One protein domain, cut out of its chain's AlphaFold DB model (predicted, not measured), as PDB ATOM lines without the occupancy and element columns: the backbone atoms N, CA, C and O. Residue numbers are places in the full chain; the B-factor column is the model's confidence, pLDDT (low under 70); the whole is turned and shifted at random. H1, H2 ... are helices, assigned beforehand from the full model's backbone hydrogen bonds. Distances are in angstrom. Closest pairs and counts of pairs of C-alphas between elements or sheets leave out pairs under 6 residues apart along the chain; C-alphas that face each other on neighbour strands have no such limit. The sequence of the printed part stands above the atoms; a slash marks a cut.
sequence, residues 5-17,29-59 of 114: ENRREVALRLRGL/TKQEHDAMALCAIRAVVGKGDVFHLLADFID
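What this domain is: This is residues 5 to 17 and 29 to 59 of the 114 residues of an uncharacterized protein of Ellagibacter isourolithinifaciens (UniProt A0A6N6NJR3). The longest helix, H2, makes an arm: residues 29 to 36, of which 30 to 36 belong to H2, stick out, while H1 packs on its other end and short H3 turns off there at a corner. The printed part has 44 residues with three named helices, H1, H2, H3 in chain order, and no named strand: all helix. It is elongated, 35 by 22 by 17 A, yet only just compact, close to loose, with a radius of gyration of the C-alphas of 11.0 A.

How they stand to each other: Start at H2, residues 30 to 45, which touches H1, residues 5 to 15, with residues 41 to 45 alone. Their closest C-alphas, of Val 10 and Val 44, are 6.6 A apart; they run opposite ways at a shallow tilt of 27 degrees. H3, residues 50 to 58, and H2 only just touch, only at the corner, with 3 pairs of C-alphas within 8 A; the closest, of Arg 42 and Val 50, are 6.6 A apart. In H1, H2 and H3 every O i to N i+4 pair is within hydrogen-bond range.

Where its parts are: Find C-alpha 30 at (-20.255, 27.254, -59.683); H2 runs 22.2 A to C-alpha 45. H1 spans 15.3 A from C-alpha 5 at (4.655, 29.746, -38.121), and H3 spans 12.2 A, ending with C-alpha 58 at (-8.434, 33.118, -38.495).

The domain as a whole: Look across the cut, residues 18 to 28: C-alphas 17 and 29 are 19.1 A apart. H2 to H3 is a tight link. No printed residue is under 70 in pLDDT.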
ATOM      1  N   GLU A   5       3.902  30.440 -37.077       86.06
ATOM      2  CA  GLU A   5       4.655  29.746 -38.121       86.06
ATOM      3  C   GLU A   5       3.752  28.819 -38.944       86.06
ATOM      4  O   GLU A   5       3.673  28.969 -40.163       86.06
ATOM      5  N   ASN A   6       2.965  27.964 -38.284       87.81
ATOM      6  CA  ASN A   6       2.008  27.097 -38.969       87.81
ATOM      7  C   ASN A   6       0.928  27.918 -39.697       87.81
ATOM      8  O   ASN A   6       0.526  27.566 -40.805       87.81
ATOM      9  N   ARG A   7       0.463  29.035 -39.111       88.44
ATOM     10  CA  ARG A   7      -0.485  29.950 -39.775       88.44
ATOM     11  C   ARG A   7       0.116  30.550 -41.046       88.44
ATOM     12  O   ARG A   7      -0.567  30.605 -42.067       88.44
ATOM     13  N   ARG A   8       1.379  30.986 -41.002       88.69
ATOM     14  CA  ARG A   8       2.102  31.538 -42.158       88.69
ATOM     15  C   ARG A   8       2.307  30.481 -43.238       88.69
ATOM     16  O   ARG A   8       2.069  30.787 -44.402       88.69
ATOM     17  N   GLU A   9       2.687  29.260 -42.870       91.25
ATOM     18  CA  GLU A   9       2.855  28.152 -43.816       91.25
ATOM     19  C   GLU A   9       1.541  27.827 -44.539       91.25
ATOM     20  O   GLU A   9       1.498  27.764 -45.769       91.25
ATOM     21  N   VAL A  10       0.444  27.685 -43.792       90.75
ATOM     22  CA  VAL A  10      -0.877  27.410 -44.371       90.75
ATOM     23  C   VAL A  10      -1.345  28.559 -45.257       90.75
ATOM     24  O   VAL A  10      -1.812  28.316 -46.368       90.75
ATOM     25  N   ALA A  11      -1.151  29.810 -44.833       90.06
ATOM     26  CA  ALA A  11      -1.467  30.971 -45.658       90.06
ATOM     27  C   ALA A  11      -0.649  31.004 -46.962       90.06
ATOM     28  O   ALA A  11      -1.190  31.344 -48.011       90.06
ATOM     29  N   LEU A  12       0.637  30.640 -46.920       90.44
ATOM     30  CA  LEU A  12       1.482  30.538 -48.114       90.44
ATOM     31  C   LEU A  12       0.971  29.461 -49.072       90.44
ATOM     32  O   LEU A  12       0.842  29.725 -50.263       90.44
ATOM     33  N   ARG A  13       0.627  28.278 -48.553       90.62
ATOM     34  CA  ARG A  13       0.065  27.189 -49.360       90.62
ATOM     35  C   ARG A  13      -1.250  27.587 -50.015       90.62
ATOM     36  O   ARG A  13      -1.394  27.373 -51.209       90.62
ATOM     37  N   LEU A  14      -2.166  28.201 -49.264       88.38
ATOM     38  CA  LEU A  14      -3.447  28.675 -49.797       88.38
ATOM     39  C   LEU A  14      -3.260  29.728 -50.898       88.38
ATOM     40  O   LEU A  14      -3.909  29.633 -51.929       88.38
ATOM     41  N   ARG A  15      -2.341  30.691 -50.728       86.75
ATOM     42  CA  ARG A  15      -2.008  31.666 -51.788       86.75
ATOM     43  C   ARG A  15      -1.341  31.018 -53.001       86.75
ATOM     44  O   ARG A  15      -1.459  31.531 -54.102       86.75
ATOM     45  N   GLY A  16      -0.647  29.899 -52.811       83.94
ATOM     46  CA  GLY A  16      -0.090  29.101 -53.905       83.94
ATOM     47  C   GLY A  16      -1.141  28.348 -54.726       83.94
ATOM     48  O   GLY A  16      -0.793  27.807 -55.770       83.94
ATOM     49  N   LEU A  17      -2.403  28.310 -54.279       79.88
ATOM     50  CA  LEU A  17      -3.523  27.734 -55.031       79.88
ATOM     51  C   LEU A  17      -4.170  28.737 -56.012       79.88
ATOM     52  O   LEU A  17      -5.182  28.400 -56.620       79.88
ATOM     53  N   THR A  29     -19.802  23.945 -63.252       82.94
ATOM     54  CA  THR A  29     -20.787  24.773 -62.566       82.94
ATOM     55  C   THR A  29     -20.144  25.439 -61.347       82.94
ATOM     56  O   THR A  29     -19.177  24.936 -60.768       82.94
ATOM     57  N   LYS A  30     -20.713  26.563 -60.899       81.62
ATOM     58  CA  LYS A  30     -20.255  27.254 -59.683       81.62
ATOM     59  C   LYS A  30     -20.168  26.306 -58.477       81.62
ATOM     60  O   LYS A  30     -19.220  26.372 -57.709       81.62
ATOM     61  N   GLN A  31     -21.125  25.387 -58.354       85.88
ATOM     62  CA  GLN A  31     -21.165  24.412 -57.268       85.88
ATOM     63  C   GLN A  31     -20.002  23.411 -57.327       85.88
ATOM     64  O   GLN A  31     -19.430  23.077 -56.293       85.88
ATOM     65  N   GLU A  32     -19.633  22.941 -58.520       84.56
ATOM     66  CA  GLU A  32     -18.478  22.052 -58.703       84.56
ATOM     67  C   GLU A  32     -17.167  22.779 -58.414       84.56
ATOM     68  O   GLU A  32     -16.285  22.226 -57.760       84.56
ATOM     69  N   HIS A  33     -17.062  24.039 -58.837       82.94
ATOM     70  CA  HIS A  33     -15.923  24.888 -58.508       82.94
ATOM     71  C   HIS A  33     -15.778  25.082 -56.990       82.94
ATOM     72  O   HIS A  33     -14.702  24.851 -56.438       82.94
ATOM     73  N   ASP A  34     -16.866  25.422 -56.297       84.50
ATOM     74  CA  ASP A  34     -16.870  25.597 -54.841       84.50
ATOM     75  C   ASP A  34     -16.504  24.287 -54.117       84.50
ATOM     76  O   ASP A  34     -15.740  24.296 -53.149       84.50
ATOM     77  N   ALA A  35     -16.977  23.138 -54.612       86.56
ATOM     78  CA  ALA A  35     -16.609  21.830 -54.073       86.56
ATOM     79  C   ALA A  35     -15.110  21.524 -54.257       86.56
ATOM     80  O   ALA A  35     -14.464  21.044 -53.322       86.56
ATOM     81  N   MET A  36     -14.533  21.835 -55.422       84.56
ATOM     82  CA  MET A  36     -13.091  21.694 -55.659       84.56
ATOM     83  C   MET A  36     -12.276  22.604 -54.738       84.56
ATOM     84  O   MET A  36     -11.302  22.147 -54.138       84.56
ATOM     85  N   ALA A  37     -12.700  23.859 -54.568       84.81
ATOM     86  CA  ALA A  37     -12.057  24.800 -53.659       84.81
ATOM     87  C   ALA A  37     -12.084  24.284 -52.212       84.81
ATOM     88  O   ALA A  37     -11.054  24.279 -51.537       84.81
ATOM     89  N   LEU A  38     -13.221  23.757 -51.745       86.12
ATOM     90  CA  LEU A  38     -13.332  23.149 -50.416       86.12
ATOM     91  C   LEU A  38     -12.433  21.915 -50.257       86.12
ATOM     92  O   LEU A  38     -11.807  21.752 -49.208       86.12
ATOM     93  N   CYS A  39     -12.315  21.072 -51.285       87.00
ATOM     94  CA  CYS A  39     -11.387  19.939 -51.290       87.00
ATOM     95  C   CYS A  39      -9.923  20.394 -51.203       87.00
ATOM     96  O   CYS A  39      -9.152  19.830 -50.422       87.00
ATOM     97  N   ALA A  40      -9.543  21.432 -51.949       87.50
ATOM     98  CA  ALA A  40      -8.197  21.997 -51.911       87.50
ATOM     99  C   ALA A  40      -7.888  22.622 -50.541       87.50
ATOM    100  O   ALA A  40      -6.855  22.320 -49.940       87.50
ATOM    101  N   ILE A  41      -8.821  23.404 -49.987       89.06
ATOM    102  CA  ILE A  41      -8.717  23.956 -48.630       89.06
ATOM    103  C   ILE A  41      -8.547  22.822 -47.617       89.06
ATOM    104  O   ILE A  41      -7.631  22.870 -46.797       89.06
ATOM    105  N   ARG A  42      -9.371  21.767 -47.700       89.81
ATOM    106  CA  ARG A  42      -9.292  20.596 -46.816       89.81
ATOM    107  C   ARG A  42      -7.926  19.912 -46.886       89.81
ATOM    108  O   ARG A  42      -7.400  19.513 -45.847       89.81
ATOM    109  N   ALA A  43      -7.345  19.792 -48.078       89.88
ATOM    110  CA  ALA A  43      -6.020  19.208 -48.267       89.88
ATOM    111  C   ALA A  43      -4.909  20.039 -47.599       89.88
ATOM    112  O   ALA A  43      -3.930  19.470 -47.115       89.88
ATOM    113  N   VAL A  44      -5.071  21.364 -47.532       90.88
ATOM    114  CA  VAL A  44      -4.092  22.272 -46.917       90.88
ATOM    115  C   VAL A  44      -4.248  22.356 -45.397       90.88
ATOM    116  O   VAL A  44      -3.251  22.267 -44.684       90.88
ATOM    117  N   VAL A  45      -5.475  22.518 -44.891       89.50
ATOM    118  CA  VAL A  45      -5.743  22.703 -43.448       89.50
ATOM    119  C   VAL A  45      -5.642  21.404 -42.643       89.50
ATOM    120  O   VAL A  45      -5.392  21.447 -41.441       89.50
ATOM    121  N   GLY A  46      -5.797  20.243 -43.290       88.12
ATOM    122  CA  GLY A  46      -5.559  18.932 -42.690       88.12
ATOM    123  C   GLY A  46      -6.815  18.192 -42.209       88.12
ATOM    124  O   GLY A  46      -7.926  18.362 -42.715       88.12
ATOM    125  N   LYS A  47      -6.621  17.262 -41.263       87.19
ATOM    126  CA  LYS A  47      -7.684  16.384 -40.740       87.19
ATOM    127  C   LYS A  47      -8.396  17.030 -39.551       87.19
ATOM    128  O   LYS A  47      -7.743  17.520 -38.640       87.19
ATOM    129  N   GLY A  48      -9.723  16.939 -39.535       87.62
ATOM    130  CA  GLY A  48     -10.580  17.490 -38.488       87.62
ATOM    131  C   GLY A  48     -11.857  18.073 -39.082       87.62
ATOM    132  O   GLY A  48     -12.147  17.869 -40.266       87.62
ATOM    133  N   ASP A  49     -12.615  18.793 -38.262       90.19
ATOM    134  CA  ASP A  49     -13.688  19.641 -38.766       90.19
ATOM    135  C   ASP A  49     -13.089  20.885 -39.439       90.19
ATOM    136  O   ASP A  49     -12.285  21.602 -38.844       90.19
ATOM    137  N   VAL A  50     -13.446  21.115 -40.705       87.88
ATOM    138  CA  VAL A  50     -12.831  22.171 -41.521       87.88
ATOM    139  C   VAL A  50     -13.171  23.569 -41.005       87.88
ATOM    140  O   VAL A  50     -12.321  24.450 -41.071       87.88
ATOM    141  N   PHE A  51     -14.368  23.776 -40.451       88.50
ATOM    142  CA  PHE A  51     -14.785  25.077 -39.939       88.50
ATOM    143  C   PHE A  51     -14.060  25.410 -38.641       88.50
ATOM    144  O   PHE A  51     -13.579  26.530 -38.492       88.50
ATOM    145  N   HIS A  52     -13.903  24.433 -37.745       89.75
ATOM    146  CA  HIS A  52     -13.098  24.606 -36.535       89.75
ATOM    147  C   HIS A  52     -11.628  24.901 -36.859       89.75
ATOM    148  O   HIS A  52     -11.045  25.818 -36.285       89.75
ATOM    149  N   LEU A  53     -11.037  24.181 -37.818       89.00
ATOM    150  CA  LEU A  53      -9.655  24.433 -38.239       89.00
ATOM    151  C   LEU A  53      -9.494  25.823 -38.859       89.00
ATOM    152  O   LEU A  53      -8.556  26.542 -38.522       89.00
ATOM    153  N   LEU A  54     -10.407  26.223 -39.747       89.19
ATOM    154  CA  LEU A  54     -10.393  27.560 -40.339       89.19
ATOM    155  C   LEU A  54     -10.558  28.649 -39.275       89.19
ATOM    156  O   LEU A  54      -9.839  29.645 -39.327       89.19
ATOM    157  N   ALA A  55     -11.442  28.451 -38.295       89.31
ATOM    158  CA  ALA A  55     -11.593  29.369 -37.173       89.31
ATOM    159  C   ALA A  55     -10.276  29.530 -36.400       89.31
ATOM    160  O   ALA A  55      -9.854  30.660 -36.183       89.31
ATOM    161  N   ASP A  56      -9.565  28.439 -36.098       87.31
ATOM    162  CA  ASP A  56      -8.256  28.487 -35.425       87.31
ATOM    163  C   ASP A  56      -7.171  29.216 -36.249       87.31
ATOM    164  O   ASP A  56      -6.262  29.842 -35.691       87.31
ATOM    165  N   PHE A  57      -7.234  29.137 -37.584       87.75
ATOM    166  CA  PHE A  57      -6.333  29.877 -38.479       87.75
ATOM    167  C   PHE A  57      -6.685  31.362 -38.604       87.75
ATOM    168  O   PHE A  57      -5.799  32.168 -38.910       87.75
ATOM    169  N   ILE A  58      -7.948  31.737 -38.397       85.50
ATOM    170  CA  ILE A  58      -8.434  33.118 -38.495       85.50
ATOM    171  C   ILE A  58      -8.276  33.823 -37.149       85.50
ATOM    172  O   ILE A  58      -7.610  34.858 -37.076       85.50
ATOM    173  N   ASP A  59      -8.806  33.240 -36.080       85.50
ATOM    174  CA  ASP A  59      -8.834  33.833 -34.748       85.50
ATOM    175  C   ASP A  59      -7.420  33.946 -34.172       85.50
ATOM    176  O   ASP A  59      -6.717  32.947 -34.003       85.50
TER     177      ASP A  59